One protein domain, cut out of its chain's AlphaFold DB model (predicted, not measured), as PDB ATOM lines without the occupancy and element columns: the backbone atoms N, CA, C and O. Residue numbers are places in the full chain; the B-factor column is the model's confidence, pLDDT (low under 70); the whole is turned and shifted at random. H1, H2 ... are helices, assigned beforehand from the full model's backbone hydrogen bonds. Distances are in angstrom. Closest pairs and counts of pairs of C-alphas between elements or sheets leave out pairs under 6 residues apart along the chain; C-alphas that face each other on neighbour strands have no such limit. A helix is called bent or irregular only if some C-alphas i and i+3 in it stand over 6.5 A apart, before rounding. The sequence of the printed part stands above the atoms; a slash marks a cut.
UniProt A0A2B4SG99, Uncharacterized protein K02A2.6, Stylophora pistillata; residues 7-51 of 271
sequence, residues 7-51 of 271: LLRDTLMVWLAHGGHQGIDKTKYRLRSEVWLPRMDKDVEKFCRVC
ATOM      1  N   LEU A   7     229.910 246.951 253.765       82.44
ATOM      2  CA  LEU A   7     229.351 247.213 255.096       82.44
ATOM      3  C   LEU A   7     229.140 245.953 255.946       82.44
ATOM      4  O   LEU A   7     229.130 246.039 257.165       82.44
ATOM      5  N   LEU A   8     228.969 244.789 255.316       83.44
ATOM      6  CA  LEU A   8     228.718 243.530 256.020       83.44
ATOM      7  C   LEU A   8     229.986 242.687 256.185       83.44
ATOM      8  O   LEU A   8     229.940 241.646 256.835       83.44
ATOM      9  N   ARG A   9     231.118 243.106 255.598       85.56
ATOM     10  CA  ARG A   9     232.348 242.303 255.589       85.56
ATOM     11  C   ARG A   9     232.925 242.120 256.982       85.56
ATOM     12  O   ARG A   9     233.267 240.992 257.315       85.56
ATOM     13  N   ASP A  10     232.975 243.174 257.791       80.50
ATOM     14  CA  ASP A  10     233.560 243.109 259.136       80.50
ATOM     15  C   ASP A  10     232.721 242.221 260.062       80.50
ATOM     16  O   ASP A  10     233.245 241.321 260.718       80.50
ATOM     17  N   THR A  11     231.395 242.393 260.046       82.44
ATOM     18  CA  THR A  11     230.465 241.558 260.819       82.44
ATOM     19  C   THR A  11     230.568 240.089 260.418       82.44
ATOM     20  O   THR A  11     230.639 239.205 261.271       82.44
ATOM     21  N   LEU A  12     230.629 239.818 259.113       81.81
ATOM     22  CA  LEU A  12     230.732 238.469 258.571       81.81
ATOM     23  C   LEU A  12     232.103 237.838 258.875       81.81
ATOM     24  O   LEU A  12     232.173 236.661 259.226       81.81
ATOM     25  N   MET A  13     233.180 238.627 258.832       81.31
ATOM     26  CA  MET A  13     234.530 238.226 259.233       81.31
ATOM     27  C   MET A  13     234.604 237.806 260.703       81.31
ATOM     28  O   MET A  13     235.150 236.738 261.004       81.31
ATOM     29  N   VAL A  14     234.034 238.607 261.609       79.19
ATOM     30  CA  VAL A  14     233.942 238.275 263.038       79.19
ATOM     31  C   VAL A  14     233.152 236.983 263.226       79.19
ATOM     32  O   VAL A  14     233.663 236.032 263.821       79.19
ATOM     33  N   TRP A  15     231.925 236.940 262.704       75.81
ATOM     34  CA  TRP A  15     230.940 235.919 263.058       75.81
ATOM     35  C   TRP A  15     231.234 234.551 262.434       75.81
ATOM     36  O   TRP A  15     231.148 233.536 263.121       75.81
ATOM     37  N   LEU A  16     231.644 234.499 261.161       77.56
ATOM     38  CA  LEU A  16     231.869 233.223 260.472       77.56
ATOM     39  C   LEU A  16     233.269 232.644 260.702       77.56
ATOM     40  O   LEU A  16     233.438 231.424 260.756       77.56
ATOM     41  N   ALA A  17     234.300 233.490 260.808       83.75
ATOM     42  CA  ALA A  17     235.668 233.023 260.579       83.75
ATOM     43  C   ALA A  17     236.699 233.417 261.645       83.75
ATOM     44  O   ALA A  17     237.707 232.712 261.780       83.75
ATOM     45  N   HIS A  18     236.481 234.492 262.409       89.75
ATOM     46  CA  HIS A  18     237.458 234.982 263.389       89.75
ATOM     47  C   HIS A  18     237.025 234.872 264.861       89.75
ATOM     48  O   HIS A  18     237.869 235.044 265.736       89.75
ATOM     49  N   GLY A  19     235.778 234.500 265.170       86.94
ATOM     50  CA  GLY A  19     235.280 234.417 266.555       86.94
ATOM     51  C   GLY A  19     236.081 233.511 267.505       86.94
ATOM     52  O   GLY A  19     236.026 233.694 268.713       86.94
ATOM     53  N   GLY A  20     236.864 232.561 266.979       89.12
ATOM     54  CA  GLY A  20     237.770 231.723 267.777       89.12
ATOM     55  C   GLY A  20     239.251 232.121 267.738       89.12
ATOM     56  O   GLY A  20     240.075 231.315 268.154       89.12
ATOM     57  N   HIS A  21     239.620 233.273 267.162       90.94
ATOM     58  CA  HIS A  21     241.009 233.763 267.055       90.94
ATOM     59  C   HIS A  21     242.019 232.748 266.476       90.94
ATOM     60  O   HIS A  21     243.181 232.692 266.866       90.94
ATOM     61  N   GLN A  22     241.584 231.938 265.508       89.88
ATOM     62  CA  GLN A  22     242.306 230.747 265.026       89.88
ATOM     63  C   GLN A  22     243.520 231.036 264.125       89.88
ATOM     64  O   GLN A  22     244.159 230.103 263.636       89.88
ATOM     65  N   GLY A  23     243.824 232.309 263.883       90.44
ATOM     66  CA  GLY A  23     244.875 232.748 262.971       90.44
ATOM     67  C   GLY A  23     244.392 232.976 261.536       90.44
ATOM     68  O   GLY A  23     243.316 232.542 261.125       90.44
ATOM     69  N   ILE A  24     245.231 233.677 260.774       92.62
ATOM     70  CA  ILE A  24     244.917 234.220 259.446       92.62
ATOM     71  C   ILE A  24     244.514 233.118 258.463       92.62
ATOM     72  O   ILE A  24     243.467 233.218 257.826       92.62
ATOM     73  N   ASP A  25     245.305 232.052 258.353       93.25
ATOM     74  CA  ASP A  25     245.085 231.027 257.327       93.25
ATOM     75  C   ASP A  25     243.795 230.236 257.557       93.25
ATOM     76  O   ASP A  25     243.049 229.973 256.613       93.25
ATOM     77  N   LYS A  26     243.467 229.931 258.821       92.50
ATOM     78  CA  LYS A  26     242.200 229.276 259.180       92.50
ATOM     79  C   LYS A  26     241.004 230.190 258.936       92.50
ATOM     80  O   LYS A  26     239.987 229.729 258.419       92.50
ATOM     81  N   THR A  27     241.129 231.480 259.246       92.56
ATOM     82  CA  THR A  27     240.091 232.473 258.937       92.56
ATOM     83  C   THR A  27     239.871 232.586 257.422       92.56
ATOM     84  O   THR A  27     238.728 232.531 256.973       92.56
ATOM     85  N   LYS A  28     240.936 232.631 256.608       91.88
ATOM     86  CA  LYS A  28     240.838 232.611 255.135       91.88
ATOM     87  C   LYS A  28     240.173 231.335 254.617       91.88
ATOM     88  O   LYS A  28     239.318 231.406 253.739       91.88
ATOM     89  N   TYR A  29     240.566 230.176 255.147       91.50
ATOM     90  CA  TYR A  29     240.011 228.879 254.754       91.50
ATOM     91  C   TYR A  29     238.499 228.806 255.006       91.50
ATOM     92  O   TYR A  29     237.754 228.447 254.100       91.50
ATOM     93  N   ARG A  30     238.038 229.226 256.193       90.44
ATOM     94  CA  ARG A  30     236.604 229.262 256.532       90.44
ATOM     95  C   ARG A  30     235.814 230.243 255.678       90.44
ATOM     96  O   ARG A  30     234.712 229.931 255.259       90.44
ATOM     97  N   LEU A  31     236.363 231.422 255.387       89.62
ATOM     98  CA  LEU A  31     235.666 232.364 254.508       89.62
ATOM     99  C   LEU A  31     235.504 231.798 253.099       89.62
ATOM    100  O   LEU A  31     234.429 231.928 252.526       89.62
ATOM    101  N   ARG A  32     236.531 231.116 252.573       89.50
ATOM    102  CA  ARG A  32     236.505 230.502 251.238       89.50
ATOM    103  C   ARG A  32     235.483 229.373 251.083       89.50
ATOM    104  O   ARG A  32     235.148 229.079 249.939       89.50
ATOM    105  N   SER A  33     235.011 228.741 252.164       88.31
ATOM    106  CA  SER A  33     233.965 227.713 252.060       88.31
ATOM    107  C   SER A  33     232.574 228.309 251.833       88.31
ATOM    108  O   SER A  33     231.767 227.688 251.152       88.31
ATOM    109  N   GLU A  34     232.321 229.524 252.335       86.75
ATOM    110  CA  GLU A  34     230.980 230.129 252.333       86.75
ATOM    111  C   GLU A  34     230.834 231.311 251.364       86.75
ATOM    112  O   GLU A  34     229.789 231.493 250.733       86.75
ATOM    113  N   VAL A  35     231.861 232.162 251.252       87.12
ATOM    114  CA  VAL A  35     231.768 233.464 250.577       87.12
ATOM    115  C   VAL A  35     233.010 233.795 249.753       87.12
ATOM    116  O   VAL A  35     234.112 233.301 249.979       87.12
ATOM    117  N   TRP A  36     232.844 234.710 248.797       85.00
ATOM    118  CA  TRP A  36     233.955 235.282 248.043       85.00
ATOM    119  C   TRP A  36     233.929 236.811 248.137       85.00
ATOM    120  O   TRP A  36     232.905 237.439 247.861       85.00
ATOM    121  N   LEU A  37     235.061 237.413 248.523       83.94
ATOM    122  CA  LEU A  37     235.227 238.864 248.651       83.94
ATOM    123  C   LEU A  37     236.370 239.365 247.750       83.94
ATOM    124  O   LEU A  37     237.454 238.771 247.734       83.94
ATOM    125  N   PRO A  38     236.205 240.506 247.062       85.56
ATOM    126  CA  PRO A  38     237.323 241.205 246.441       85.56
ATOM    127  C   PRO A  38     238.392 241.558 247.481       85.56
ATOM    128  O   PRO A  38     238.061 242.161 248.500       85.56
ATOM    129  N   ARG A  39     239.660 241.220 247.199       86.75
ATOM    130  CA  ARG A  39     240.821 241.439 248.090       86.75
ATOM    131  C   ARG A  39     240.711 240.760 249.472       86.75
ATOM    132  O   ARG A  39     241.416 241.164 250.394       86.75
ATOM    133  N   MET A  40     239.917 239.688 249.590       87.50
ATOM    134  CA  MET A  40     239.665 238.959 250.844       87.50
ATOM    135  C   MET A  40     240.924 238.676 251.666       87.50
ATOM    136  O   MET A  40     240.924 238.878 252.871       87.50
ATOM    137  N   ASP A  41     242.006 238.226 251.030       90.31
ATOM    138  CA  ASP A  41     243.234 237.885 251.749       90.31
ATOM    139  C   ASP A  41     243.822 239.066 252.527       90.31
ATOM    140  O   ASP A  41     244.206 238.901 253.684       90.31
ATOM    141  N   LYS A  42     243.841 240.256 251.914       90.62
ATOM    142  CA  LYS A  42     244.353 241.480 252.541       90.62
ATOM    143  C   LYS A  42     243.423 241.965 253.647       90.62
ATOM    144  O   LYS A  42     243.907 242.363 254.705       90.62
ATOM    145  N   ASP A  43     242.114 241.900 253.410       88.81
ATOM    146  CA  ASP A  43     241.102 242.286 254.397       88.81
ATOM    147  C   ASP A  43     241.205 241.386 255.640       88.81
ATOM    148  O   ASP A  43     241.284 241.887 256.760       88.81
ATOM    149  N   VAL A  44     241.338 240.067 255.448       90.94
ATOM    150  CA  VAL A  44     241.497 239.095 256.540       90.94
ATOM    151  C   VAL A  44     242.788 239.314 257.317       90.94
ATOM    152  O   VAL A  44     242.778 239.321 258.547       90.94
ATOM    153  N   GLU A  45     243.908 239.510 256.623       91.69
ATOM    154  CA  GLU A  45     245.186 239.794 257.274       91.69
ATOM    155  C   GLU A  45     245.134 241.077 258.101       91.69
ATOM    156  O   GLU A  45     245.581 241.080 259.251       91.69
ATOM    157  N   LYS A  46     244.571 242.153 257.541       90.44
ATOM    158  CA  LYS A  46     244.397 243.427 258.244       90.44
ATOM    159  C   LYS A  46     243.524 243.234 259.479       90.44
ATOM    160  O   LYS A  46     243.933 243.637 260.564       90.44
ATOM    161  N   PHE A  47     242.389 242.558 259.326       90.25
ATOM    162  CA  PHE A  47     241.435 242.291 260.396       90.25
ATOM    163  C   PHE A  47     242.058 241.489 261.552       90.25
ATOM    164  O   PHE A  47     242.001 241.901 262.710       90.25
ATOM    165  N   CYS A  48     242.738 240.378 261.257       90.69
ATOM    166  CA  CYS A  48     243.394 239.572 262.289       90.69
ATOM    167  C   CYS A  48     244.542 240.318 262.992       90.69
ATOM    168  O   CYS A  48     244.791 240.066 264.169       90.69
ATOM    169  N   ARG A  49     245.244 241.230 262.301       91.06
ATOM    170  CA  ARG A  49     246.347 242.025 262.876       91.06
ATOM    171  C   ARG A  49     245.883 243.130 263.824       91.06
ATOM    172  O   ARG A  49     246.648 243.478 264.721       91.06
ATOM    173  N   VAL A  50     244.685 243.679 263.616       92.31
ATOM    174  CA  VAL A  50     244.074 244.694 264.499       92.31
ATOM    175  C   VAL A  50     243.202 244.074 265.589       92.31
ATOM    176  O   VAL A  50     242.849 244.745 266.553       92.31
ATOM    177  N   CYS A  51     242.874 242.784 265.487       91.94
ATOM    178  CA  CYS A  51     242.076 242.107 266.498       91.94
ATOM    179  C   CYS A  51     242.759 242.150 267.874       91.94
ATOM    180  O   CYS A  51     243.847 241.602 268.064       91.94
TER     181      CYS A  51
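Overview. This is residues 7 to 51 of the 271 residues of the protein "Uncharacterized protein K02A2.6" of Stylophora pistillata (UniProt A0A2B4SG99). Three short helices make a small compact cluster, their centres at the corners of a triangle and each helix set at a wide angle to the other two, not side by side as in a bundle. The longest, H1, packs with its later half, residues 13 to 18, on H2; H2 also packs on H3, which comes close to H1 across the third side of the triangle. The printed part has 45 residues with three named helices, in the order H1, H2, H3, and no named strand; the class is all helix. It is compact, with a radius of gyration of the C-alphas of 9.0 A, and rounded, with spans of 20 by 18 by 16 A.

Along the chain. H1 is residues 7 to 18, 16.9 A from first to last C-alpha, beginning with C-alpha 7 at (229.351, 247.213, 255.096). It is irregular: C-alphas 7 and 10 are 7.1 A apart, where about 5 A is found in a regular helix, and its line is a rough one. H2 is residues 24 to 34, 16.2 A long, with C-alpha 24 at (244.917, 234.220, 259.446). H3 is residues 40 to 50, 15.5 A long, and ends with C-alpha 50 at (244.074, 244.694, 264.499).

Arrangement. H1 touches H2 with residues 13 to 18 alone, and the closest C-alphas, those of Ala 17 and Thr 27, are 4.7 A apart. These two helices run opposite ways at a steep tilt of 68 degrees, only just short of about perpendicular. H1 and H3 are close but not clearly touching: their closest C-alphas, those of Met 13 and Val 44, are 7.5 A apart. The lines of H1 and H3 are about perpendicular, at 73 degrees. H2 and H3 touch, with the C-alphas of Ile 24 and Glu 45 closest at 6.0 A. They run opposite ways at a steep tilt of 45 degrees. In H3 every backbone O i to N i+4 pair is within hydrogen-bond range; in H1 6 of 8 are, and in H2 6 of 7.

Size, cuts and confidence. The two C-alphas farthest apart, those of Gly 20 and Pro 38, are 23.4 A from each other. The C-alphas of Leu 7 and Cys 51, first and last in the printed part, are 17.8 A apart. The printed part has no cut. The links H1 to H2 and H2 to H3 are both tight, with 5 residues each, and no link is long. The mean pLDDT of the printed part is 87.7, with means of 82 for H1, 91 for H2 and 90 for H3; no printed residue is under 70.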